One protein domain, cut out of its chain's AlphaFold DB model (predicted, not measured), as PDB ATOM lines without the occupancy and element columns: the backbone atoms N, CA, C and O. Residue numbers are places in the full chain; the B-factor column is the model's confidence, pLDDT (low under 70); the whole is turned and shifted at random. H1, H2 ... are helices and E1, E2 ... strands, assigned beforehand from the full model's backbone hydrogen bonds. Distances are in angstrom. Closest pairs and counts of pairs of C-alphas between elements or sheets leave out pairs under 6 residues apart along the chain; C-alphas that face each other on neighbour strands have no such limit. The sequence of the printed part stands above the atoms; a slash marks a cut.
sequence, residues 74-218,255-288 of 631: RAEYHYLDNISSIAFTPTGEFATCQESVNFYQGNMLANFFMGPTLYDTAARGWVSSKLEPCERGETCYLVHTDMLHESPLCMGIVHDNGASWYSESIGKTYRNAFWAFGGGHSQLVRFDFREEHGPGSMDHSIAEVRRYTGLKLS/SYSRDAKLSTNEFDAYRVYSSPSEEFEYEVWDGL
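This is residues 74 to 218 and 255 to 288 of the 631 residues of the protein "Hypothetical protein" of Haptolina brevifila (UniProt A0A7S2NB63). With little regular structure, long loops reach out from a strongly twisted sheet, E4-E7-E8-E9-E11-E10, mixed, partly sandwiched near E4 with the antiparallel sheet E1-E2-E3. Hairpin E5-E6 leads into E7. The printed part, 179 residues with H1, then E1 to E11, is mostly strand, with 62 residues in named elements. It is compact, radius of gyration of the C-alphas 16.4 A, spanning 58 by 43 by 26 A.

E4 is residues 154-159, E7 177-182, E8 187-192, E9 207-212, E11 280-286, 19.5 A long, E10 255-259. E1 is 83-88, E2 93-98, E3 117-120, E5 165-167, E6 172-174, H1 76-79. C-alpha 76 is at (-53.197, -33.471, -34.509), C-alpha 286 at (-20.830, -44.292, -29.066).

N 190 and O 210 in the meander E7-E8-E9, successive antiparallel neighbours, and N 209 and O 281 between parallel E9 and E11 are each 2.8 A apart, within hydrogen-bond range. The closest C-alphas of E1 and E4, Ser 85 and Gly 156, are 5.1 A apart. H1 only grazes the meander E1-E2-E3.

Residues 219-254 are cut out, C-alphas 218 and 255 22.8 A apart. Links E2-E3, E3-E4, E8-E9 and E10-E11 are long. Residues 122-125, 136-137, 199-202 and 266-268 have pLDDT under 70.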
ATOM      1  N   ARG A  74     -53.650 -28.734 -36.864       86.19
ATOM      2  CA  ARG A  74     -54.671 -29.091 -37.866       86.19
ATOM      3  C   ARG A  74     -54.570 -30.550 -38.307       86.19
ATOM      4  O   ARG A  74     -55.503 -31.065 -38.915       86.19
ATOM      5  N   ALA A  75     -53.424 -31.167 -38.050       86.50
ATOM      6  CA  ALA A  75     -53.156 -32.579 -38.246       86.50
ATOM      7  C   ALA A  75     -52.723 -33.208 -36.912       86.50
ATOM      8  O   ALA A  75     -51.658 -33.818 -36.790       86.50
ATOM      9  N   GLU A  76     -53.543 -33.038 -35.867       89.25
ATOM     10  CA  GLU A  76     -53.197 -33.471 -34.509       89.25
ATOM     11  C   GLU A  76     -52.946 -34.979 -34.381       89.25
ATOM     12  O   GLU A  76     -52.247 -35.415 -33.476       89.25
ATOM     13  N   TYR A  77     -53.502 -35.778 -35.287       87.75
ATOM     14  CA  TYR A  77     -53.343 -37.232 -35.366       87.75
ATOM     15  C   TYR A  77     -51.949 -37.686 -35.811       87.75
ATOM     16  O   TYR A  77     -51.679 -38.883 -35.775       87.75
ATOM     17  N   HIS A  78     -51.094 -36.752 -36.221       90.19
ATOM     18  CA  HIS A  78     -49.687 -36.991 -36.522       90.19
ATOM     19  C   HIS A  78     -48.796 -36.139 -35.603       90.19
ATOM     20  O   HIS A  78     -48.012 -36.664 -34.816       90.19
ATOM     21  N   TYR A  79     -49.010 -34.819 -35.586       92.62
ATOM     22  CA  TYR A  79     -48.135 -33.871 -34.885       92.62
ATOM     23  C   TYR A  79     -48.367 -33.782 -33.369       92.62
ATOM     24  O   TYR A  79     -47.472 -33.403 -32.622       92.62
ATOM     25  N   LEU A  80     -49.554 -34.139 -32.876       93.69
ATOM     26  CA  LEU A  80     -49.893 -34.107 -31.446       93.69
ATOM     27  C   LEU A  80     -50.432 -35.458 -30.957       93.69
ATOM     28  O   LEU A  80     -51.117 -35.525 -29.933       93.69
ATOM     29  N   ASP A  81     -50.146 -36.541 -31.679       93.38
ATOM     30  CA  ASP A  81     -50.703 -37.847 -31.355       93.38
ATOM     31  C   ASP A  81     -50.061 -38.414 -30.090       93.38
ATOM     32  O   ASP A  81     -48.841 -38.527 -29.997       93.38
ATOM     33  N   ASN A  82     -50.884 -38.753 -29.096       93.62
ATOM     34  CA  ASN A  82     -50.444 -39.367 -27.841       93.62
ATOM     35  C   ASN A  82     -49.190 -38.705 -27.217       93.62
ATOM     36  O   ASN A  82     -48.214 -39.376 -26.865       93.62
ATOM     37  N   ILE A  83     -49.210 -37.374 -27.093       95.94
ATOM     38  CA  ILE A  83     -48.098 -36.575 -26.554       95.94
ATOM     39  C   ILE A  83     -47.658 -37.101 -25.180       95.94
ATOM     40  O   ILE A  83     -48.415 -37.068 -24.207       95.94
ATOM     41  N   SER A  84     -46.412 -37.545 -25.083       96.38
ATOM     42  CA  SER A  84     -45.801 -38.006 -23.840       96.38
ATOM     43  C   SER A  84     -45.124 -36.867 -23.083       96.38
ATOM     44  O   SER A  84     -45.197 -36.826 -21.859       96.38
ATOM     45  N   SER A  85     -44.485 -35.925 -23.784       97.12
ATOM     46  CA  SER A  85     -43.665 -34.880 -23.161       97.12
ATOM     47  C   SER A  85     -43.599 -33.599 -23.997       97.12
ATOM     48  O   SER A  85     -43.834 -33.615 -25.204       97.12
ATOM     49  N   ILE A  86     -43.257 -32.488 -23.341       97.69
ATOM     50  CA  ILE A  86     -43.099 -31.148 -23.925       97.69
ATOM     51  C   ILE A  86     -41.878 -30.456 -23.305       97.69
ATOM     52  O   ILE A  86     -41.642 -30.603 -22.106       97.69
ATOM     53  N   ALA A  87     -41.113 -29.702 -24.098       96.81
ATOM     54  CA  ALA A  87     -39.971 -28.926 -23.615       96.81
ATOM     55  C   ALA A  87     -39.817 -27.602 -24.368       96.81
ATOM     56  O   ALA A  87     -39.847 -27.581 -25.596       96.81
ATOM     57  N   PHE A  88     -39.597 -26.515 -23.628       94.44
ATOM     58  CA  PHE A  88     -39.389 -25.177 -24.183       94.44
ATOM     59  C   PHE A  88     -37.910 -24.859 -24.399       94.44
ATOM     60  O   PHE A  88     -37.057 -25.205 -23.580       94.44
ATOM     61  N   THR A  89     -37.633 -24.108 -25.460       91.38
ATOM     62  CA  THR A  89     -36.403 -23.334 -25.616       91.38
ATOM     63  C   THR A  89     -36.478 -22.066 -24.749       91.38
ATOM     64  O   THR A  89     -37.572 -21.572 -24.452       91.38
ATOM     65  N   PRO A  90     -35.341 -21.439 -24.395       86.38
ATOM     66  CA  PRO A  90     -35.324 -20.138 -23.719       86.38
ATOM     67  C   PRO A  90     -36.012 -19.015 -24.511       86.38
ATOM     68  O   PRO A  90     -36.368 -17.976 -23.953       86.38
ATOM     69  N   THR A  91     -36.180 -19.192 -25.824       84.44
ATOM     70  CA  THR A  91     -36.834 -18.240 -26.724       84.44
ATOM     71  C   THR A  91     -38.346 -18.442 -26.827       84.44
ATOM     72  O   THR A  91     -38.994 -17.627 -27.483       84.44
ATOM     73  N   GLY A  92     -38.927 -19.421 -26.130       87.06
ATOM     74  CA  GLY A  92     -40.374 -19.665 -26.105       87.06
ATOM     75  C   GLY A  92     -40.890 -20.526 -27.263       87.06
ATOM     76  O   GLY A  92     -42.089 -20.800 -27.320       87.06
ATOM     77  N   GLU A  93     -40.014 -20.974 -28.163       90.19
ATOM     78  CA  GLU A  93     -40.299 -22.132 -29.018       90.19
ATOM     79  C   GLU A  93     -40.346 -23.382 -28.137       90.19
ATOM     80  O   GLU A  93     -39.805 -23.398 -27.027       90.19
ATOM     81  N   PHE A  94     -40.990 -24.443 -28.596       94.50
ATOM     82  CA  PHE A  94     -41.016 -25.697 -27.860       94.50
ATOM     83  C   PHE A  94     -41.161 -26.881 -28.791       94.50
ATOM     84  O   PHE A  94     -41.692 -26.754 -29.889       94.50
ATOM     85  N   ALA A  95     -40.723 -28.041 -28.322       97.00
ATOM     86  CA  ALA A  95     -40.955 -29.297 -29.002       97.00
ATOM     87  C   ALA A  95     -41.836 -30.219 -28.159       97.00
ATOM     88  O   ALA A  95     -41.729 -30.262 -26.926       97.00
ATOM     89  N   THR A  96     -42.706 -30.967 -28.829       97.50
ATOM     90  CA  THR A  96     -43.457 -32.080 -28.242       97.50
ATOM     91  C   THR A  96     -42.852 -33.406 -28.666       97.50
ATOM     92  O   THR A  96     -42.127 -33.491 -29.649       97.50
ATOM     93  N   CYS A  97     -43.147 -34.440 -27.890       95.94
ATOM     94  CA  CYS A  97     -42.679 -35.803 -28.080       95.94
ATOM     95  C   CYS A  97     -43.887 -36.733 -27.977       95.94
ATOM     96  O   CYS A  97     -44.672 -36.630 -27.033       95.94
ATOM     97  N   GLN A  98     -44.067 -37.583 -28.980       95.94
ATOM     98  CA  GLN A  98     -45.281 -38.349 -29.235       95.94
ATOM     99  C   GLN A  98     -45.008 -39.836 -29.028       95.94
ATOM    100  O   GLN A  98     -44.173 -40.432 -29.716       95.94
ATOM    101  N   GLU A  99     -45.744 -40.471 -28.114       95.69
ATOM    102  CA  GLU A  99     -45.705 -41.925 -27.956       95.69
ATOM    103  C   GLU A  99     -46.609 -42.576 -29.011       95.69
ATOM    104  O   GLU A  99     -47.652 -43.154 -28.712       95.69
ATOM    105  N   SER A 100     -46.219 -42.439 -30.277       93.06
ATOM    106  CA  SER A 100     -46.982 -42.939 -31.417       93.06
ATOM    107  C   SER A 100     -46.095 -43.717 -32.385       93.06
ATOM    108  O   SER A 100     -44.876 -43.533 -32.451       93.06
ATOM    109  N   VAL A 101     -46.737 -44.616 -33.124       88.19
ATOM    110  CA  VAL A 101     -46.167 -45.370 -34.253       88.19
ATOM    111  C   VAL A 101     -46.699 -44.865 -35.599       88.19
ATOM    112  O   VAL A 101     -46.455 -45.501 -36.620       88.19
ATOM    113  N   ASN A 102     -47.428 -43.744 -35.594       86.69
ATOM    114  CA  ASN A 102     -48.056 -43.122 -36.761       86.69
ATOM    115  C   ASN A 102     -49.010 -44.049 -37.528       86.69
ATOM    116  O   ASN A 102     -48.757 -44.484 -38.647       86.69
ATOM    117  N   PHE A 103     -50.121 -44.394 -36.892       82.56
ATOM    118  CA  PHE A 103     -51.195 -45.188 -37.502       82.56
ATOM    119  C   PHE A 103     -52.453 -44.334 -37.748       82.56
ATOM    120  O   PHE A 103     -53.532 -44.856 -38.037       82.56
ATOM    121  N   TYR A 104     -52.309 -43.006 -37.618       81.19
ATOM    122  CA  TYR A 104     -53.314 -41.985 -37.918       81.19
ATOM    123  C   TYR A 104     -54.671 -42.291 -37.294       81.19
ATOM    124  O   TYR A 104     -55.679 -42.384 -37.990       81.19
ATOM    125  N   GLN A 105     -54.696 -42.523 -35.979       82.62
ATOM    126  CA  GLN A 105     -55.912 -42.883 -35.238       82.62
ATOM    127  C   GLN A 105     -56.624 -44.145 -35.771       82.62
ATOM    128  O   GLN A 105     -57.848 -44.257 -35.704       82.62
ATOM    129  N   GLY A 106     -55.871 -45.114 -36.299       81.25
ATOM    130  CA  GLY A 106     -56.415 -46.375 -36.822       81.25
ATOM    131  C   GLY A 106     -56.805 -46.328 -38.295       81.25
ATOM    132  O   GLY A 106     -57.407 -47.280 -38.791       81.25
ATOM    133  N   ASN A 107     -56.484 -45.242 -38.998       76.38
ATOM    134  CA  ASN A 107     -56.826 -45.084 -40.408       76.38
ATOM    135  C   ASN A 107     -55.809 -45.716 -41.353       76.38
ATOM    136  O   ASN A 107     -56.160 -46.003 -42.496       76.38
ATOM    137  N   MET A 108     -54.597 -45.995 -40.872       74.69
ATOM    138  CA  MET A 108     -53.576 -46.717 -41.624       74.69
ATOM    139  C   MET A 108     -52.808 -47.697 -40.745       74.69
ATOM    140  O   MET A 108     -52.859 -47.645 -39.516       74.69
ATOM    141  N   LEU A 109     -52.070 -48.592 -41.400       74.12
ATOM    142  CA  LEU A 109     -51.018 -49.349 -40.736       74.12
ATOM    143  C   LEU A 109     -49.922 -48.390 -40.254       74.12
ATOM    144  O   LEU A 109     -49.662 -47.366 -40.879       74.12
ATOM    145  N   ALA A 110     -49.286 -48.742 -39.139       80.81
ATOM    146  CA  ALA A 110     -48.184 -47.969 -38.582       80.81
ATOM    147  C   ALA A 110     -47.025 -47.861 -39.587       80.81
ATOM    148  O   ALA A 110     -46.528 -48.890 -40.050       80.81
ATOM    149  N   ASN A 111     -46.582 -46.637 -39.887       76.50
ATOM    150  CA  ASN A 111     -45.400 -46.394 -40.727       76.50
ATOM    151  C   ASN A 111     -44.141 -46.030 -39.908       76.50
ATOM    152  O   ASN A 111     -43.045 -45.985 -40.464       76.50
ATOM    153  N   PHE A 112     -44.289 -45.821 -38.589       84.06
ATOM    154  CA  PHE A 112     -43.228 -45.459 -37.638       84.06
ATOM    155  C   PHE A 112     -42.494 -44.144 -37.944       84.06
ATOM    156  O   PHE A 112     -41.461 -43.864 -37.333       84.06
ATOM    157  N   PHE A 113     -43.039 -43.322 -38.836       85.56
ATOM    158  CA  PHE A 113     -42.515 -42.012 -39.188       85.56
ATOM    159  C   PHE A 113     -42.981 -40.998 -38.138       85.56
ATOM    160  O   PHE A 113     -44.022 -40.371 -38.269       85.56
ATOM    161  N   MET A 114     -42.263 -40.923 -37.017       90.56
ATOM    162  CA  MET A 114     -42.590 -40.053 -35.883       90.56
ATOM    163  C   MET A 114     -41.319 -39.551 -35.216       90.56
ATOM    164  O   MET A 114     -40.309 -40.250 -35.145       90.56
ATOM    165  N   GLY A 115     -41.412 -38.394 -34.588       93.81
ATOM    166  CA  GLY A 115     -40.418 -37.891 -33.657       93.81
ATOM    167  C   GLY A 115     -40.807 -36.490 -33.209       93.81
ATOM    168  O   GLY A 115     -41.984 -36.146 -33.311       93.81
ATOM    169  N   PRO A 116     -39.880 -35.702 -32.647       96.94
ATOM    170  CA  PRO A 116     -40.232 -34.439 -32.038       96.94
ATOM    171  C   PRO A 116     -40.850 -33.468 -33.037       96.94
ATOM    172  O   PRO A 116     -40.355 -33.318 -34.153       96.94
ATOM    173  N   THR A 117     -41.883 -32.757 -32.603       95.50
ATOM    174  CA  THR A 117     -42.532 -31.712 -33.403       95.50
ATOM    175  C   THR A 117     -42.241 -30.353 -32.793       95.50
ATOM    176  O   THR A 117     -42.538 -30.139 -31.618       95.50
ATOM    177  N   LEU A 118     -41.662 -29.447 -33.577       94.44
ATOM    178  CA  LEU A 118     -41.303 -28.093 -33.175       94.44
ATOM    179  C   LEU A 118     -42.479 -27.136 -33.392       94.44
ATOM    180  O   LEU A 118     -43.166 -27.178 -34.413       94.44
ATOM    181  N   TYR A 119     -42.677 -26.238 -32.436       92.38
ATOM    182  CA  TYR A 119     -43.676 -25.182 -32.445       92.38
ATOM    183  C   TYR A 119     -43.039 -23.858 -32.027       92.38
ATOM    184  O   TYR A 119     -42.150 -23.817 -31.175       92.38
ATOM    185  N   ASP A 120     -43.563 -22.757 -32.558       85.94
ATOM    186  CA  ASP A 120     -43.161 -21.407 -32.166       85.94
ATOM    187  C   ASP A 120     -44.366 -20.617 -31.637       85.94
ATOM    188  O   ASP A 120     -45.363 -20.412 -32.334       85.94
ATOM    189  N   THR A 121     -44.264 -20.141 -30.393       75.44
ATOM    190  CA  THR A 121     -45.295 -19.309 -29.754       75.44
ATOM    191  C   THR A 121     -45.246 -17.837 -30.185       75.44
ATOM    192  O   THR A 121     -46.218 -17.107 -29.974       75.44
ATOM    193  N   ALA A 122     -44.148 -17.380 -30.798       63.19
ATOM    194  CA  ALA A 122     -43.847 -15.975 -31.065       63.19
ATOM    195  C   ALA A 122     -44.027 -15.540 -32.535       63.19
ATOM    196  O   ALA A 122     -44.389 -14.383 -32.763       63.19
ATOM    197  N   ALA A 123     -43.789 -16.401 -33.535       52.22
ATOM    198  CA  ALA A 123     -43.683 -15.938 -34.930       52.22
ATOM    199  C   ALA A 123     -44.999 -15.730 -35.699       52.22
ATOM    200  O   ALA A 123     -45.013 -14.912 -36.621       52.22
ATOM    201  N   ARG A 124     -46.093 -16.456 -35.409       52.69
ATOM    202  CA  ARG A 124     -47.295 -16.435 -36.285       52.69
ATOM    203  C   ARG A 124     -48.643 -16.316 -35.577       52.69
ATOM    204  O   ARG A 124     -49.662 -16.165 -36.247       52.69
ATOM    205  N   GLY A 125     -48.655 -16.294 -34.245       65.31
ATOM    206  CA  GLY A 125     -49.899 -16.363 -33.486       65.31
ATOM    207  C   GLY A 125     -50.699 -17.622 -33.836       65.31
ATOM    208  O   GLY A 125     -50.187 -18.574 -34.420       65.31
ATOM    209  N   TRP A 126     -51.969 -17.623 -33.470       80.94
ATOM    210  CA  TRP A 126     -52.877 -18.711 -33.803       80.94
ATOM    211  C   TRP A 126     -53.416 -18.542 -35.216       80.94
ATOM    212  O   TRP A 126     -53.669 -17.413 -35.641       80.94
ATOM    213  N   VAL A 127     -53.664 -19.649 -35.908       82.06
ATOM    214  CA  VAL A 127     -54.178 -19.637 -37.285       82.06
ATOM    215  C   VAL A 127     -55.532 -20.322 -37.406       82.06
ATOM    216  O   VAL A 127     -55.868 -21.185 -36.598       82.06
ATOM    217  N   SER A 128     -56.314 -19.934 -38.406       84.38
ATOM    218  CA  SER A 128     -57.575 -20.596 -38.750       84.38
ATOM    219  C   SER A 128     -57.335 -21.883 -39.553       84.38
ATOM    220  O   SER A 128     -56.201 -22.222 -39.916       84.38
ATOM    221  N   SER A 129     -58.410 -22.596 -39.899       85.19
ATOM    222  CA  SER A 129     -58.351 -23.763 -40.795       85.19
ATOM    223  C   SER A 129     -57.690 -23.453 -42.148       85.19
ATOM    224  O   SER A 129     -57.074 -24.335 -42.748       85.19
ATOM    225  N   LYS A 130     -57.702 -22.182 -42.575       84.44
ATOM    226  CA  LYS A 130     -57.101 -21.670 -43.816       84.44
ATOM    227  C   LYS A 130     -55.630 -21.243 -43.695       84.44
ATOM    228  O   LYS A 130     -55.098 -20.715 -44.666       84.44
ATOM    229  N   LEU A 131     -54.978 -21.440 -42.540       82.31
ATOM    230  CA  LEU A 131     -53.629 -20.911 -42.235       82.31
ATOM    231  C   LEU A 131     -53.541 -19.383 -42.374       82.31
ATOM    232  O   LEU A 131     -52.508 -18.815 -42.725       82.31
ATOM    233  N   GLU A 132     -54.652 -18.708 -42.106       83.69
ATOM    234  CA  GLU A 132     -54.727 -17.253 -41.997       83.69
ATOM    235  C   GLU A 132     -54.681 -16.868 -40.512       83.69
ATOM    236  O   GLU A 132     -54.977 -17.719 -39.667       83.69
ATOM    237  N   PRO A 133     -54.294 -15.627 -40.159       84.31
ATOM    238  CA  PRO A 133     -54.353 -15.174 -38.773       84.31
ATOM    239  C   PRO A 133     -55.738 -15.444 -38.178       84.31
ATOM    240  O   PRO A 133     -56.739 -15.030 -38.754       84.31
ATOM    241  N   CYS A 134     -55.794 -16.149 -37.047       78.94
ATOM    242  CA  CYS A 134     -57.061 -16.576 -36.469       78.94
ATOM    243  C   CYS A 134     -57.865 -15.378 -35.956       78.94
ATOM    244  O   CYS A 134     -57.388 -14.591 -35.128       78.94
ATOM    245  N   GLU A 135     -59.119 -15.281 -36.379       75.75
ATOM    246  CA  GLU A 135     -60.035 -14.231 -35.966       75.75
ATOM    247  C   GLU A 135     -60.936 -14.661 -34.791       75.75
ATOM    248  O   GLU A 135     -60.872 -15.749 -34.197       75.75
ATOM    249  N   ARG A 136     -61.779 -13.732 -34.340       67.56
ATOM    250  CA  ARG A 136     -62.730 -13.988 -33.261       67.56
ATOM    251  C   ARG A 136     -63.930 -14.773 -33.796       67.56
ATOM    252  O   ARG A 136     -64.635 -14.278 -34.660       67.56
ATOM    253  N   GLY A 137     -64.221 -15.920 -33.186       67.69
ATOM    254  CA  GLY A 137     -65.318 -16.806 -33.601       67.69
ATOM    255  C   GLY A 137     -64.842 -18.021 -34.396       67.69
ATOM    256  O   GLY A 137     -65.600 -18.978 -34.517       67.69
ATOM    257  N   GLU A 138     -63.585 -18.005 -34.843       73.88
ATOM    258  CA  GLU A 138     -62.930 -19.127 -35.514       73.88
ATOM    259  C   GLU A 138     -62.322 -20.133 -34.525       73.88
ATOM    260  O   GLU A 138     -61.962 -19.788 -33.384       73.88
ATOM    261  N   THR A 139     -62.166 -21.372 -34.996       78.12
ATOM    262  CA  THR A 139     -61.322 -22.388 -34.365       78.12
ATOM    263  C   THR A 139     -59.858 -22.049 -34.636       78.12
ATOM    264  O   THR A 139     -59.428 -21.961 -35.784       78.12
ATOM    265  N   CYS A 140     -59.088 -21.868 -33.564       80.25
ATOM    266  CA  CYS A 140     -57.686 -21.480 -33.640       80.25
ATOM    267  C   CYS A 140     -56.754 -22.677 -33.433       80.25
ATOM    268  O   CYS A 140     -56.879 -23.407 -32.447       80.25
ATOM    269  N   TYR A 141     -55.771 -22.802 -34.317       85.31
ATOM    270  CA  TYR A 141     -54.765 -23.855 -34.323       85.31
ATOM    271  C   TYR A 141     -53.382 -23.315 -33.983       85.31
ATOM    272  O   TYR A 141     -53.036 -22.187 -34.356       85.31
ATOM    273  N   LEU A 142     -52.589 -24.149 -33.313       86.81
ATOM    274  CA  LEU A 142     -51.142 -24.017 -33.252       86.81
ATOM    275  C   LEU A 142     -50.545 -24.918 -34.320       86.81
ATOM    276  O   LEU A 142     -50.658 -26.134 -34.222       86.81
ATOM    277  N   VAL A 143     -49.930 -24.329 -35.336       85.56
ATOM    278  CA  VAL A 143     -49.328 -25.110 -36.416       85.56
ATOM    279  C   VAL A 143     -47.854 -25.312 -36.121       85.56
ATOM    280  O   VAL A 143     -47.148 -24.351 -35.803       85.56
ATOM    281  N   HIS A 144     -47.415 -26.561 -36.221       89.56
ATOM    282  CA  HIS A 144     -46.010 -26.927 -36.129       89.56
ATOM    283  C   HIS A 144     -45.159 -26.160 -37.146       89.56
ATOM    284  O   HIS A 144     -45.595 -25.809 -38.247       89.56
ATOM    285  N   THR A 145     -43.922 -25.882 -36.761       87.69
ATOM    286  CA  THR A 145     -42.918 -25.269 -37.626       87.69
ATOM    287  C   THR A 145     -42.046 -26.307 -38.309       87.69
ATOM    288  O   THR A 145     -41.592 -26.033 -39.412       87.69
ATOM    289  N   ASP A 146     -41.814 -27.453 -37.663       88.81
ATOM    290  CA  ASP A 146     -40.962 -28.537 -38.163       88.81
ATOM    291  C   ASP A 146     -41.262 -29.852 -37.422       88.81
ATOM    292  O   ASP A 146     -41.856 -29.832 -36.339       88.81
ATOM    293  N   MET A 147     -40.836 -30.986 -37.971       90.81
ATOM    294  CA  MET A 147     -40.875 -32.296 -37.322       90.81
ATOM    295  C   MET A 147     -39.773 -33.203 -37.870       90.81
ATOM    296  O   MET A 147     -39.635 -33.361 -39.077       90.81
ATOM    297  N   LEU A 148     -39.026 -33.849 -36.976       91.19
ATOM    298  CA  LEU A 148     -38.005 -34.836 -37.336       91.19
ATOM    299  C   LEU A 148     -38.464 -36.234 -36.902       91.19
ATOM    300  O   LEU A 148     -39.040 -36.383 -35.827       91.19
ATOM    301  N   HIS A 149     -38.245 -37.256 -37.732       90.25
ATOM    302  CA  HIS A 149     -38.971 -38.536 -37.697       90.25
ATOM    303  C   HIS A 149     -38.143 -39.743 -37.218       90.25
ATOM    304  O   HIS A 149     -38.523 -40.899 -37.400       90.25
ATOM    305  N   GLU A 150     -36.994 -39.509 -36.588       91.06
ATOM    306  CA  GLU A 150     -36.040 -40.558 -36.208       91.06
ATOM    307  C   GLU A 150     -36.352 -41.199 -34.838       91.06
ATOM    308  O   GLU A 150     -35.552 -41.983 -34.312       91.06
ATOM    309  N   SER A 151     -37.486 -40.897 -34.201       93.19
ATOM    310  CA  SER A 151     -37.812 -41.434 -32.871       93.19
ATOM    311  C   SER A 151     -39.297 -41.752 -32.678       93.19
ATOM    312  O   SER A 151     -39.959 -41.106 -31.860       93.19
ATOM    313  N   PRO A 152     -39.823 -42.803 -33.334       92.25
ATOM    314  CA  PRO A 152     -41.134 -43.327 -32.985       92.25
ATOM    315  C   PRO A 152     -41.187 -43.793 -31.537       92.25
ATOM    316  O   PRO A 152     -40.168 -44.183 -30.951       92.25
ATOM    317  N   LEU A 153     -42.397 -43.767 -30.970       94.19
ATOM    318  CA  LEU A 153     -42.644 -44.010 -29.549       94.19
ATOM    319  C   LEU A 153     -41.770 -43.106 -28.669       94.19
ATOM    320  O   LEU A 153     -41.070 -43.577 -27.772       94.19
ATOM    321  N   CYS A 154     -41.753 -41.812 -28.970       96.94
ATOM    322  CA  CYS A 154     -40.993 -40.841 -28.204       96.94
ATOM    323  C   CYS A 154     -41.578 -40.741 -26.784       96.94
ATOM    324  O   CYS A 154     -42.770 -40.480 -26.608       96.94
ATOM    325  N   MET A 155     -40.750 -40.958 -25.758       97.12
ATOM    326  CA  MET A 155     -41.211 -41.076 -24.364       97.12
ATOM    327  C   MET A 155     -40.943 -39.844 -23.502       97.12
ATOM    328  O   MET A 155     -41.603 -39.650 -22.484       97.12
ATOM    329  N   GLY A 156     -39.954 -39.038 -23.868       97.62
ATOM    330  CA  GLY A 156     -39.527 -37.865 -23.118       97.62
ATOM    331  C   GLY A 156     -38.687 -36.946 -23.982       97.62
ATOM    332  O   GLY A 156     -38.003 -37.431 -24.883       97.62
ATOM    333  N   ILE A 157     -38.739 -35.646 -23.696       98.56
ATOM    334  CA  ILE A 157     -37.975 -34.622 -24.411       98.56
ATOM    335  C   ILE A 157     -37.507 -33.521 -23.462       98.56
ATOM    336  O   ILE A 157     -38.231 -33.163 -22.533       98.56
ATOM    337  N   VAL A 158     -36.313 -32.980 -23.703       97.88
ATOM    338  CA  VAL A 158     -35.760 -31.815 -22.999       97.88
ATOM    339  C   VAL A 158     -34.897 -30.979 -23.941       97.88
ATOM    340  O   VAL A 158     -34.225 -31.511 -24.819       97.88
ATOM    341  N   HIS A 159     -34.917 -29.662 -23.765       96.94
ATOM    342  CA  HIS A 159     -34.140 -28.732 -24.578       96.94
ATOM    343  C   HIS A 159     -32.655 -28.696 -24.174       96.94
ATOM    344  O   HIS A 159     -32.321 -28.557 -22.995       96.94
ATOM    345  N   ASP A 160     -31.761 -28.759 -25.161       95.38
ATOM    346  CA  ASP A 160     -30.317 -28.629 -24.990       95.38
ATOM    347  C   ASP A 160     -29.890 -27.153 -24.949       95.38
ATOM    348  O   ASP A 160     -29.604 -26.520 -25.964       95.38
ATOM    349  N   ASN A 161     -29.779 -26.606 -23.737       85.62
ATOM    350  CA  ASN A 161     -29.438 -25.197 -23.511       85.62
ATOM    351  C   ASN A 161     -28.039 -24.773 -24.012       85.62
ATOM    352  O   ASN A 161     -27.778 -23.573 -24.114       85.62
ATOM    353  N   GLY A 162     -27.136 -25.718 -24.291       83.31
ATOM    354  CA  GLY A 162     -25.762 -25.420 -24.712       83.31
ATOM    355  C   GLY A 162     -25.596 -25.265 -26.221       83.31
ATOM    356  O   GLY A 162     -24.615 -24.674 -26.672       83.31
ATOM    357  N   ALA A 163     -26.544 -25.773 -27.003       83.31
ATOM    358  CA  ALA A 163     -26.426 -25.819 -28.446       83.31
ATOM    359  C   ALA A 163     -26.962 -24.554 -29.122       83.31
ATOM    360  O   ALA A 163     -27.955 -23.949 -28.707       83.31
ATOM    361  N   SER A 164     -26.280 -24.146 -30.186       87.62
ATOM    362  CA  SER A 164     -26.771 -23.120 -31.094       87.62
ATOM    363  C   SER A 164     -26.127 -23.266 -32.455       87.62
ATOM    364  O   SER A 164     -24.933 -23.555 -32.539       87.62
ATOM    365  N   TRP A 165     -26.886 -22.954 -33.494       87.94
ATOM    366  CA  TRP A 165     -26.408 -22.936 -34.867       87.94
ATOM    367  C   TRP A 165     -26.700 -21.573 -35.503       87.94
ATOM    368  O   TRP A 165     -27.725 -20.959 -35.211       87.94
ATOM    369  N   TYR A 166     -25.791 -21.051 -36.325       87.38
ATOM    370  CA  TYR A 166     -25.950 -19.748 -36.978       87.38
ATOM    371  C   TYR A 166     -26.050 -19.925 -38.489       87.38
ATOM    372  O   TYR A 166     -25.099 -20.390 -39.115       87.38
ATOM    373  N   SER A 167     -27.172 -19.494 -39.063       85.06
ATOM    374  CA  SER A 167     -27.340 -19.435 -40.512       85.06
ATOM    375  C   SER A 167     -26.728 -18.145 -41.043       85.06
ATOM    376  O   SER A 167     -27.250 -17.050 -40.803       85.06
ATOM    377  N   GLU A 168     -25.622 -18.250 -41.779       84.50
ATOM    378  CA  GLU A 168     -24.999 -17.088 -42.424       84.50
ATOM    379  C   GLU A 168     -25.887 -16.487 -43.524       84.50
ATOM    380  O   GLU A 168     -25.855 -15.274 -43.738       84.50
ATOM    381  N   SER A 169     -26.693 -17.313 -44.200       82.00
ATOM    382  CA  SER A 169     -27.528 -16.917 -45.343       82.00
ATOM    383  C   SER A 169     -28.659 -15.961 -44.944       82.00
ATOM    384  O   SER A 169     -28.950 -15.012 -45.674       82.00
ATOM    385  N   ILE A 170     -29.263 -16.179 -43.773       84.12
ATOM    386  CA  ILE A 170     -30.398 -15.396 -43.252       84.12
ATOM    387  C   ILE A 170     -30.061 -14.601 -41.982       84.12
ATOM    388  O   ILE A 170     -30.887 -13.827 -41.500       84.12
ATOM    389  N   GLY A 171     -28.853 -14.757 -41.436       87.31
ATOM    390  CA  GLY A 171     -28.384 -14.022 -40.261       87.31
ATOM    391  C   GLY A 171     -29.132 -14.357 -38.964       87.31
ATOM    392  O   GLY A 171     -29.270 -13.488 -38.100       87.31
ATOM    393  N   LYS A 172     -29.636 -15.591 -38.823       86.00
ATOM    394  CA  LYS A 172     -30.415 -16.059 -37.661       86.00
ATOM    395  C   LYS A 172     -29.621 -17.090 -36.854       86.00
ATOM    396  O   LYS A 172     -28.976 -17.967 -37.417       86.00
ATOM    397  N   THR A 173     -29.670 -16.974 -35.523       88.00
ATOM    398  CA  THR A 173     -29.181 -18.017 -34.605       88.00
ATOM    399  C   THR A 173     -30.351 -18.870 -34.148       88.00
ATOM    400  O   THR A 173     -31.336 -18.336 -33.638       88.00
ATOM    401  N   TYR A 174     -30.201 -20.175 -34.278       87.31
ATOM    402  CA  TYR A 174     -31.155 -21.188 -33.877       87.31
ATOM    403  C   TYR A 174     -30.705 -21.852 -32.578       87.31
ATOM    404  O   TYR A 174     -29.509 -22.026 -32.331       87.31
ATOM    405  N   ARG A 175     -31.681 -22.154 -31.721       90.12
ATOM    406  CA  ARG A 175     -31.519 -22.820 -30.416       90.12
ATOM    407  C   ARG A 175     -32.621 -23.861 -30.244       90.12
ATOM    408  O   ARG A 175     -33.304 -23.904 -29.236       90.12
ATOM    409  N   ASN A 176     -32.857 -24.622 -31.295       92.12
ATOM    410  CA  ASN A 176     -33.926 -25.600 -31.435       92.12
ATOM    411  C   ASN A 176     -33.326 -27.012 -31.349       92.12
ATOM    412  O   ASN A 176     -33.592 -27.865 -32.187       92.12
ATOM    413  N   ALA A 177     -32.492 -27.250 -30.334       95.69
ATOM    414  CA  ALA A 177     -31.870 -28.545 -30.099       95.69
ATOM    415  C   ALA A 177     -32.499 -29.250 -28.894       95.69
ATOM    416  O   ALA A 177     -32.659 -28.657 -27.827       95.69
ATOM    417  N   PHE A 178     -32.833 -30.527 -29.041       98.12
ATOM    418  CA  PHE A 178     -33.566 -31.303 -28.049       98.12
ATOM    419  C   PHE A 178     -33.006 -32.714 -27.916       98.12
ATOM    420  O   PHE A 178     -32.678 -33.373 -28.897       98.12
ATOM    421  N   TRP A 179     -32.952 -33.209 -26.689       98.25
ATOM    422  CA  TRP A 179     -32.729 -34.619 -26.397       98.25
ATOM    423  C   TRP A 179     -34.071 -35.315 -26.255       98.25
ATOM    424  O   TRP A 179     -34.958 -34.790 -25.585       98.25
ATOM    425  N   ALA A 180     -34.213 -36.495 -26.850       98.31
ATOM    426  CA  ALA A 180     -35.421 -37.293 -26.774       98.31
ATOM    427  C   ALA A 180     -35.119 -38.780 -26.557       98.31
ATOM    428  O   ALA A 180     -34.151 -39.335 -27.082       98.31
ATOM    429  N   PHE A 181     -35.986 -39.452 -25.805       97.62
ATOM    430  CA  PHE A 181     -35.946 -40.907 -25.683       97.62
ATOM    431  C   PHE A 181     -36.824 -41.515 -26.781       97.62
ATOM    432  O   PHE A 181     -38.048 -41.543 -26.659       97.62
ATOM    433  N   GLY A 182     -36.183 -42.038 -27.830       94.69
ATOM    434  CA  GLY A 182     -36.837 -42.775 -28.909       94.69
ATOM    435  C   GLY A 182     -37.114 -44.227 -28.530       94.69
ATOM    436  O   GLY A 182     -36.247 -45.098 -28.668       94.69
ATOM    437  N   GLY A 183     -38.341 -44.500 -28.085       91.94
ATOM    438  CA  GLY A 183     -38.779 -45.817 -27.627       91.94
ATOM    439  C   GLY A 183     -38.761 -46.899 -28.709       91.94
ATOM    440  O   GLY A 183     -38.568 -48.064 -28.377       91.94
ATOM    441  N   GLY A 184     -38.880 -46.542 -29.993       87.62
ATOM    442  CA  GLY A 184     -38.851 -47.502 -31.103       87.62
ATOM    443  C   GLY A 184     -37.533 -48.275 -31.225       87.62
ATOM    444  O   GLY A 184     -37.542 -49.448 -31.595       87.62
ATOM    445  N   HIS A 185     -36.416 -47.654 -30.840       86.75
ATOM    446  CA  HIS A 185     -35.095 -48.294 -30.801       86.75
ATOM    447  C   HIS A 185     -34.540 -48.458 -29.378       86.75
ATOM    448  O   HIS A 185     -33.414 -48.931 -29.215       86.75
ATOM    449  N   SER A 186     -35.295 -48.075 -28.339       91.12
ATOM    450  CA  SER A 186     -34.824 -48.095 -26.946       91.12
ATOM    451  C   SER A 186     -33.546 -47.267 -26.711       91.12
ATOM    452  O   SER A 186     -32.648 -47.684 -25.977       91.12
ATOM    453  N   GLN A 187     -33.444 -46.101 -27.357       92.00
ATOM    454  CA  GLN A 187     -32.215 -45.300 -27.411       92.00
ATOM    455  C   GLN A 187     -32.467 -43.816 -27.174       92.00
ATOM    456  O   GLN A 187     -33.538 -43.284 -27.467       92.00
ATOM    457  N   LEU A 188     -31.425 -43.150 -26.688       96.81
ATOM    458  CA  LEU A 188     -31.371 -41.704 -26.601       96.81
ATOM    459  C   LEU A 188     -30.982 -41.108 -27.960       96.81
ATOM    460  O   LEU A 188     -30.062 -41.594 -28.623       96.81
ATOM    461  N   VAL A 189     -31.685 -40.056 -28.361       97.56
ATOM    462  CA  VAL A 189     -31.474 -39.351 -29.624       97.56
ATOM    463  C   VAL A 189     -31.414 -37.854 -29.339       97.56
ATOM    464  O   VAL A 189     -32.204 -37.347 -28.547       97.56
ATOM    465  N   ARG A 190     -30.480 -37.139 -29.956       97.62
ATOM    466  CA  ARG A 190     -30.415 -35.679 -29.937       97.62
ATOM    467  C   ARG A 190     -30.802 -35.159 -31.315       97.62
ATOM    468  O   ARG A 190     -30.234 -35.601 -32.305       97.62
ATOM    469  N   PHE A 191     -31.731 -34.221 -31.346       97.31
ATOM    470  CA  PHE A 191     -32.240 -33.543 -32.528       97.31
ATOM    471  C   PHE A 191     -31.771 -32.097 -32.501       97.31
ATOM    472  O   PHE A 191     -31.963 -31.414 -31.502       97.31
ATOM    473  N   ASP A 192     -31.165 -31.631 -33.577       95.50
ATOM    474  CA  ASP A 192     -30.843 -30.235 -33.825       95.50
ATOM    475  C   ASP A 192     -31.576 -29.830 -35.099       95.50
ATOM    476  O   ASP A 192     -31.201 -30.241 -36.198       95.50
ATOM    477  N   PHE A 193     -32.660 -29.074 -34.947       92.75
ATOM    478  CA  PHE A 193     -33.490 -28.686 -36.085       92.75
ATOM    479  C   PHE A 193     -32.789 -27.674 -37.003       92.75
ATOM    480  O   PHE A 193     -33.271 -27.450 -38.103       92.75
ATOM    481  N   ARG A 194     -31.665 -27.069 -36.574       89.44
ATOM    482  CA  ARG A 194     -30.916 -26.053 -37.333       89.44
ATOM    483  C   ARG A 194     -31.870 -25.035 -37.971       89.44
ATOM    484  O   ARG A 194     -32.526 -24.307 -37.234       89.44
ATOM    485  N   GLU A 195     -31.946 -24.957 -39.298       85.31
ATOM    486  CA  GLU A 195     -32.840 -24.048 -40.015       85.31
ATOM    487  C   GLU A 195     -34.231 -24.672 -40.174       85.31
ATOM    488  O   GLU A 195     -34.465 -25.404 -41.130       85.31
ATOM    489  N   GLU A 196     -35.166 -24.361 -39.262       78.25
ATOM    490  CA  GLU A 196     -36.525 -24.900 -39.399       78.25
ATOM    491  C   GLU A 196     -37.224 -24.421 -40.680       78.25
ATOM    492  O   GLU A 196     -37.156 -23.241 -41.047       78.25
ATOM    493  N   HIS A 197     -37.970 -25.316 -41.328       70.00
ATOM    494  CA  HIS A 197     -38.600 -25.022 -42.621       70.00
ATOM    495  C   HIS A 197     -39.885 -24.183 -42.517       70.00
ATOM    496  O   HIS A 197     -40.394 -23.650 -43.509       70.00
ATOM    497  N   GLY A 198     -40.422 -24.054 -41.304       74.31
ATOM    498  CA  GLY A 198     -41.655 -23.342 -41.005       74.31
ATOM    499  C   GLY A 198     -42.920 -24.043 -41.537       74.31
ATOM    500  O   GLY A 198     -42.859 -24.967 -42.342       74.31
ATOM    501  N   PRO A 199     -44.115 -23.588 -41.126       68.25
ATOM    502  CA  PRO A 199     -45.378 -24.224 -41.500       68.25
ATOM    503  C   PRO A 199     -45.573 -24.419 -43.009       68.25
ATOM    504  O   PRO A 199     -45.427 -23.457 -43.771       68.25
ATOM    505  N   GLY A 200     -46.015 -25.618 -43.406       61.75
ATOM    506  CA  GLY A 200     -46.400 -25.940 -44.787       61.75
ATOM    507  C   GLY A 200     -45.230 -26.204 -45.740       61.75
ATOM    508  O   GLY A 200     -45.408 -26.104 -46.951       61.75
ATOM    509  N   SER A 201     -44.045 -26.503 -45.205       69.75
ATOM    510  CA  SER A 201     -42.891 -26.992 -45.962       69.75
ATOM    511  C   SER A 201     -42.574 -28.439 -45.561       69.75
ATOM    512  O   SER A 201     -42.927 -28.856 -44.465       69.75
ATOM    513  N   MET A 202     -41.945 -29.193 -46.469       66.50
ATOM    514  CA  MET A 202     -41.440 -30.567 -46.252       66.50
ATOM    515  C   MET A 202     -39.911 -30.614 -46.222       66.50
ATOM    516  O   MET A 202     -39.305 -31.681 -46.332       66.50
ATOM    517  N   ASP A 203     -39.271 -29.447 -46.223       72.00
ATOM    518  CA  ASP A 203     -37.832 -29.361 -46.394       72.00
ATOM    519  C   ASP A 203     -37.102 -29.576 -45.069       72.00
ATOM    520  O   ASP A 203     -36.711 -28.633 -44.397       72.00
ATOM    521  N   HIS A 204     -36.889 -30.839 -44.713       74.38
ATOM    522  CA  HIS A 204     -36.053 -31.214 -43.572       74.38
ATOM    523  C   HIS A 204     -34.576 -31.381 -43.964       74.38
ATOM    524  O   HIS A 204     -33.850 -32.128 -43.314       74.38
ATOM    525  N   SER A 205     -34.115 -30.799 -45.079       77.19
ATOM    526  CA  SER A 205     -32.761 -31.060 -45.589       77.19
ATOM    527  C   SER A 205     -31.644 -30.513 -44.705       77.19
ATOM    528  O   SER A 205     -30.538 -31.035 -44.793       77.19
ATOM    529  N   ILE A 206     -31.923 -29.534 -43.840       84.94
ATOM    530  CA  ILE A 206     -30.937 -28.897 -42.961       84.94
ATOM    531  C   ILE A 206     -31.278 -29.223 -41.507       84.94
ATOM    532  O   ILE A 206     -31.949 -28.458 -40.825       84.94
ATOM    533  N   ALA A 207     -30.778 -30.349 -41.014       90.56
ATOM    534  CA  ALA A 207     -30.894 -30.732 -39.610       90.56
ATOM    535  C   ALA A 207     -29.774 -31.704 -39.229       90.56
ATOM    536  O   ALA A 207     -29.080 -32.252 -40.087       90.56
ATOM    537  N   GLU A 208     -29.598 -31.914 -37.929       94.31
ATOM    538  CA  GLU A 208     -28.657 -32.893 -37.402       94.31
ATOM    539  C   GLU A 208     -29.314 -33.768 -36.345       94.31
ATOM    540  O   GLU A 208     -29.905 -33.286 -35.378       94.31
ATOM    541  N   VAL A 209     -29.166 -35.075 -36.497       95.81
ATOM    542  CA  VAL A 209     -29.681 -36.068 -35.567       95.81
ATOM    543  C   VAL A 209     -28.539 -36.969 -35.121       95.81
ATOM    544  O   VAL A 209     -27.834 -37.569 -35.928       95.81
ATOM    545  N   ARG A 210     -28.371 -37.108 -33.806       96.56
ATOM    546  CA  ARG A 210     -27.378 -37.998 -33.197       96.56
ATOM    547  C   ARG A 210     -28.076 -39.075 -32.400       96.56
ATOM    548  O   ARG A 210     -28.782 -38.786 -31.436       96.56
ATOM    549  N   ARG A 211     -27.859 -40.329 -32.766       94.25
ATOM    550  CA  ARG A 211     -28.381 -41.487 -32.044       94.25
ATOM    551  C   ARG A 211     -27.280 -42.125 -31.217       94.25
ATOM    552  O   ARG A 211     -26.261 -42.535 -31.763       94.25
ATOM    553  N   TYR A 212     -27.521 -42.288 -29.923       93.94
ATOM    554  CA  TYR A 212     -26.530 -42.840 -29.010       93.94
ATOM    555  C   TYR A 212     -26.719 -44.346 -28.823       93.94
ATOM    556  O   TYR A 212     -27.738 -44.813 -28.305       93.94
ATOM    557  N   THR A 213     -25.717 -45.113 -29.243       85.25
ATOM    558  CA  THR A 213     -25.620 -46.556 -29.033       85.25
ATOM    559  C   THR A 213     -24.750 -46.823 -27.801       85.25
ATOM    560  O   THR A 213     -23.686 -46.243 -27.624       85.25
ATOM    561  N   GLY A 214     -25.240 -47.641 -26.868       81.75
ATOM    562  CA  GLY A 214     -24.520 -47.985 -25.631       81.75
ATOM    563  C   GLY A 214     -25.309 -47.730 -24.345       81.75
ATOM    564  O   GLY A 214     -25.099 -48.439 -23.366       81.75
ATOM    565  N   LEU A 215     -26.281 -46.813 -24.365       87.88
ATOM    566  CA  LEU A 215     -27.287 -46.674 -23.308       87.88
ATOM    567  C   LEU A 215     -28.610 -47.290 -23.778       87.88
ATOM    568  O   LEU A 215     -29.298 -46.719 -24.622       87.88
ATOM    569  N   LYS A 216     -28.969 -48.460 -23.232       86.19
ATOM    570  CA  LYS A 216     -30.307 -49.039 -23.426       86.19
ATOM    571  C   LYS A 216     -31.289 -48.378 -22.471       86.19
ATOM    572  O   LYS A 216     -31.070 -48.404 -21.259       86.19
ATOM    573  N   LEU A 217     -32.379 -47.868 -23.025       91.38
ATOM    574  CA  LEU A 217     -33.512 -47.344 -22.276       91.38
ATOM    575  C   LEU A 217     -34.717 -48.280 -22.414       91.38
ATOM    576  O   LEU A 217     -34.926 -48.917 -23.450       91.38
ATOM    577  N   SER A 218     -35.520 -48.365 -21.364       90.62
ATOM    578  CA  SER A 218     -36.733 -49.169 -21.294       90.62
ATOM    579  C   SER A 218     -37.917 -48.265 -20.980       90.62
ATOM    580  O   SER A 218     -37.833 -47.384 -20.126       90.62
ATOM    581  N   SER A 255     -18.764 -39.938 -28.893       95.00
ATOM    582  CA  SER A 255     -18.042 -39.642 -30.124       95.00
ATOM    583  C   SER A 255     -18.765 -40.219 -31.327       95.00
ATOM    584  O   SER A 255     -19.296 -41.331 -31.248       95.00
ATOM    585  N   TYR A 256     -18.705 -39.496 -32.445       95.69
ATOM    586  CA  TYR A 256     -19.110 -40.002 -33.750       95.69
ATOM    587  C   TYR A 256     -18.502 -41.385 -34.009       95.69
ATOM    588  O   TYR A 256     -17.295 -41.597 -33.857       95.69
ATOM    589  N   SER A 257     -19.361 -42.314 -34.408       91.81
ATOM    590  CA  SER A 257     -19.013 -43.690 -34.750       91.81
ATOM    591  C   SER A 257     -19.122 -43.898 -36.259       91.81
ATOM    592  O   SER A 257     -18.168 -44.336 -36.905       91.81
ATOM    593  N   ARG A 258     -20.281 -43.552 -36.834       92.12
ATOM    594  CA  ARG A 258     -20.595 -43.718 -38.261       92.12
ATOM    595  C   ARG A 258     -21.833 -42.916 -38.664       92.12
ATOM    596  O   ARG A 258     -22.637 -42.553 -37.808       92.12
ATOM    597  N   ASP A 259     -22.030 -42.768 -39.967       90.81
ATOM    598  CA  ASP A 259     -23.298 -42.333 -40.555       90.81
ATOM    599  C   ASP A 259     -24.386 -43.384 -40.269       90.81
ATOM    600  O   ASP A 259     -24.187 -44.588 -40.475       90.81
ATOM    601  N   ALA A 260     -25.526 -42.931 -39.755       87.69
ATOM    602  CA  ALA A 260     -26.668 -43.769 -39.424       87.69
ATOM    603  C   ALA A 260     -27.397 -44.287 -40.673       87.69
ATOM    604  O   ALA A 260     -27.977 -45.370 -40.616       87.69
ATOM    605  N   LYS A 261     -27.332 -43.566 -41.797       84.44
ATOM    606  CA  LYS A 261     -27.983 -43.907 -43.073       84.44
ATOM    607  C   LYS A 261     -27.251 -45.020 -43.830       84.44
ATOM    608  O   LYS A 261     -27.810 -45.612 -44.751       84.44
ATOM    609  N   LEU A 262     -26.006 -45.328 -43.458       81.75
ATOM    610  CA  LEU A 262     -25.184 -46.330 -44.135       81.75
ATOM    611  C   LEU A 262     -25.329 -47.718 -43.497       81.75
ATOM    612  O   LEU A 262     -25.101 -47.915 -42.300       81.75
ATOM    613  N   SER A 263     -25.653 -48.708 -44.330       75.81
ATOM    614  CA  SER A 263     -25.618 -50.119 -43.943       75.81
ATOM    615  C   SER A 263     -24.167 -50.577 -43.780       75.81
ATOM    616  O   SER A 263     -23.272 -50.179 -44.533       75.81
ATOM    617  N   THR A 264     -23.928 -51.431 -42.791       73.69
ATOM    618  CA  THR A 264     -22.647 -52.097 -42.562       73.69
ATOM    619  C   THR A 264     -22.860 -53.609 -42.589       73.69
ATOM    620  O   THR A 264     -23.985 -54.102 -42.567       73.69
ATOM    621  N   ASN A 265     -21.773 -54.383 -42.569       71.38
ATOM    622  CA  ASN A 265     -21.879 -55.841 -42.425       71.38
ATOM    623  C   ASN A 265     -22.527 -56.274 -41.094       71.38
ATOM    624  O   ASN A 265     -22.908 -57.433 -40.953       71.38
ATOM    625  N   GLU A 266     -22.603 -55.371 -40.115       58.88
ATOM    626  CA  GLU A 266     -23.092 -55.640 -38.761       58.88
ATOM    627  C   GLU A 266     -24.495 -55.064 -38.512       58.88
ATOM    628  O   GLU A 266     -25.180 -55.529 -37.601       58.88
ATOM    629  N   PHE A 267     -24.936 -54.067 -39.292       64.38
ATOM    630  CA  PHE A 267     -26.175 -53.327 -39.050       64.38
ATOM    631  C   PHE A 267     -26.833 -52.833 -40.345       64.38
ATOM    632  O   PHE A 267     -26.168 -52.326 -41.246       64.38
ATOM    633  N   ASP A 268     -28.157 -52.912 -40.417       63.47
ATOM    634  CA  ASP A 268     -28.926 -52.721 -41.651       63.47
ATOM    635  C   ASP A 268     -29.409 -51.273 -41.886       63.47
ATOM    636  O   ASP A 268     -30.531 -51.048 -42.341       63.47
ATOM    637  N   ALA A 269     -28.533 -50.303 -41.579       74.50
ATOM    638  CA  ALA A 269     -28.796 -48.856 -41.516       74.50
ATOM    639  C   ALA A 269     -29.981 -48.459 -40.606       74.50
ATOM    640  O   ALA A 269     -30.897 -49.230 -40.342       74.50
ATOM    641  N   TYR A 270     -29.999 -47.222 -40.116       82.94
ATOM    642  CA  TYR A 270     -31.215 -46.650 -39.538       82.94
ATOM    643  C   TYR A 270     -32.081 -46.129 -40.680       82.94
ATOM    644  O   TYR A 270     -31.770 -45.124 -41.311       82.94
ATOM    645  N   ARG A 271     -33.151 -46.870 -40.964       80.06
ATOM    646  CA  ARG A 271     -33.975 -46.724 -42.172       80.06
ATOM    647  C   ARG A 271     -35.125 -45.725 -42.059       80.06
ATOM    648  O   ARG A 271     -35.801 -45.481 -43.045       80.06
ATOM    649  N   VAL A 272     -35.378 -45.178 -40.874       81.81
ATOM    650  CA  VAL A 272     -36.396 -44.140 -40.667       81.81
ATOM    651  C   VAL A 272     -35.668 -42.825 -40.438       81.81
ATOM    652  O   VAL A 272     -34.991 -42.682 -39.418       81.81
ATOM    653  N   TYR A 273     -35.769 -41.911 -41.401       83.19
ATOM    654  CA  TYR A 273     -35.163 -40.586 -41.329       83.19
ATOM    655  C   TYR A 273     -35.872 -39.579 -42.241       83.19
ATOM    656  O   TYR A 273     -36.507 -39.954 -43.225       83.19
ATOM    657  N   SER A 274     -35.745 -38.298 -41.904       83.94
ATOM    658  CA  SER A 274     -36.562 -37.202 -42.439       83.94
ATOM    659  C   SER A 274     -36.118 -36.727 -43.821       83.94
ATOM    660  O   SER A 274     -36.935 -36.228 -44.590       83.94
ATOM    661  N   SER A 275     -34.833 -36.878 -44.159       80.19
ATOM    662  CA  SER A 275     -34.313 -36.446 -45.457       80.19
ATOM    663  C   SER A 275     -33.119 -37.280 -45.938       80.19
ATOM    664  O   SER A 275     -32.194 -37.537 -45.164       80.19
ATOM    665  N   PRO A 276     -33.077 -37.678 -47.227       75.25
ATOM    666  CA  PRO A 276     -31.905 -38.310 -47.830       75.25
ATOM    667  C   PRO A 276     -30.802 -37.307 -48.202       75.25
ATOM    668  O   PRO A 276     -29.767 -37.728 -48.717       75.25
ATOM    669  N   SER A 277     -31.006 -36.002 -47.976       79.69
ATOM    670  CA  SER A 277     -30.011 -34.960 -48.263       79.69
ATOM    671  C   SER A 277     -28.672 -35.234 -47.564       79.69
ATOM    672  O   SER A 277     -28.622 -35.791 -46.464       79.69
ATOM    673  N   GLU A 278     -27.571 -34.810 -48.189       79.44
ATOM    674  CA  GLU A 278     -26.250 -34.800 -47.545       79.44
ATOM    675  C   GLU A 278     -26.172 -33.755 -46.420       79.44
ATOM    676  O   GLU A 278     -25.448 -33.966 -45.454       79.44
ATOM    677  N   GLU A 279     -26.952 -32.672 -46.512       84.06
ATOM    678  CA  GLU A 279     -27.051 -31.623 -45.482       84.06
ATOM    679  C   GLU A 279     -27.840 -32.082 -44.240       84.06
ATOM    680  O   GLU A 279     -27.740 -31.465 -43.176       84.06
ATOM    681  N   PHE A 280     -28.575 -33.196 -44.364       85.56
ATOM    682  CA  PHE A 280     -29.255 -33.862 -43.262       85.56
ATOM    683  C   PHE A 280     -28.291 -34.854 -42.610       85.56
ATOM    684  O   PHE A 280     -28.120 -35.997 -43.058       85.56
ATOM    685  N   GLU A 281     -27.625 -34.402 -41.555       92.69
ATOM    686  CA  GLU A 281     -26.626 -35.184 -40.837       92.69
ATOM    687  C   GLU A 281     -27.322 -36.147 -39.877       92.69
ATOM    688  O   GLU A 281     -27.864 -35.733 -38.856       92.69
ATOM    689  N   TYR A 282     -27.308 -37.447 -40.182       92.19
ATOM    690  CA  TYR A 282     -27.824 -38.465 -39.271       92.19
ATOM    691  C   TYR A 282     -26.716 -39.424 -38.864       92.19
ATOM    692  O   TYR A 282     -26.189 -40.176 -39.678       92.19
ATOM    693  N   GLU A 283     -26.364 -39.406 -37.584       94.62
ATOM    694  CA  GLU A 283     -25.148 -40.032 -37.086       94.62
ATOM    695  C   GLU A 283     -25.413 -40.981 -35.922       94.62
ATOM    696  O   GLU A 283     -26.300 -40.778 -35.088       94.62
ATOM    697  N   VAL A 284     -24.570 -42.006 -35.821       93.06
ATOM    698  CA  VAL A 284     -24.478 -42.872 -34.649       93.06
ATOM    699  C   VAL A 284     -23.299 -42.439 -33.797       93.06
ATOM    700  O   VAL A 284     -22.187 -42.268 -34.298       93.06
ATOM    701  N   TRP A 285     -23.547 -42.306 -32.501       94.62
ATOM    702  CA  TRP A 285     -22.582 -41.895 -31.496       94.62
ATOM    703  C   TRP A 285     -22.430 -42.985 -30.434       94.62
ATOM    704  O   TRP A 285     -23.415 -43.506 -29.916       94.62
ATOM    705  N   ASP A 286     -21.186 -43.311 -30.096       91.75
ATOM    706  CA  ASP A 286     -20.830 -44.292 -29.066       91.75
ATOM    707  C   ASP A 286     -20.131 -43.605 -27.886       91.75
ATOM    708  O   ASP A 286     -19.703 -42.456 -27.980       91.75
ATOM    709  N   GLY A 287     -19.986 -44.310 -26.760       89.81
ATOM    710  CA  GLY A 287     -19.183 -43.831 -25.626       89.81
ATOM    711  C   GLY A 287     -19.831 -42.719 -24.795       89.81
ATOM    712  O   GLY A 287     -19.118 -41.982 -24.117       89.81
ATOM    713  N   LEU A 288     -21.163 -42.592 -24.839       93.62
ATOM    714  CA  LEU A 288     -21.911 -41.673 -23.978       93.62
ATOM    715  C   LEU A 288     -21.668 -42.015 -22.501       93.62
ATOM    716  O   LEU A 288     -22.030 -43.104 -22.038       93.62
TER     717      LEU A 288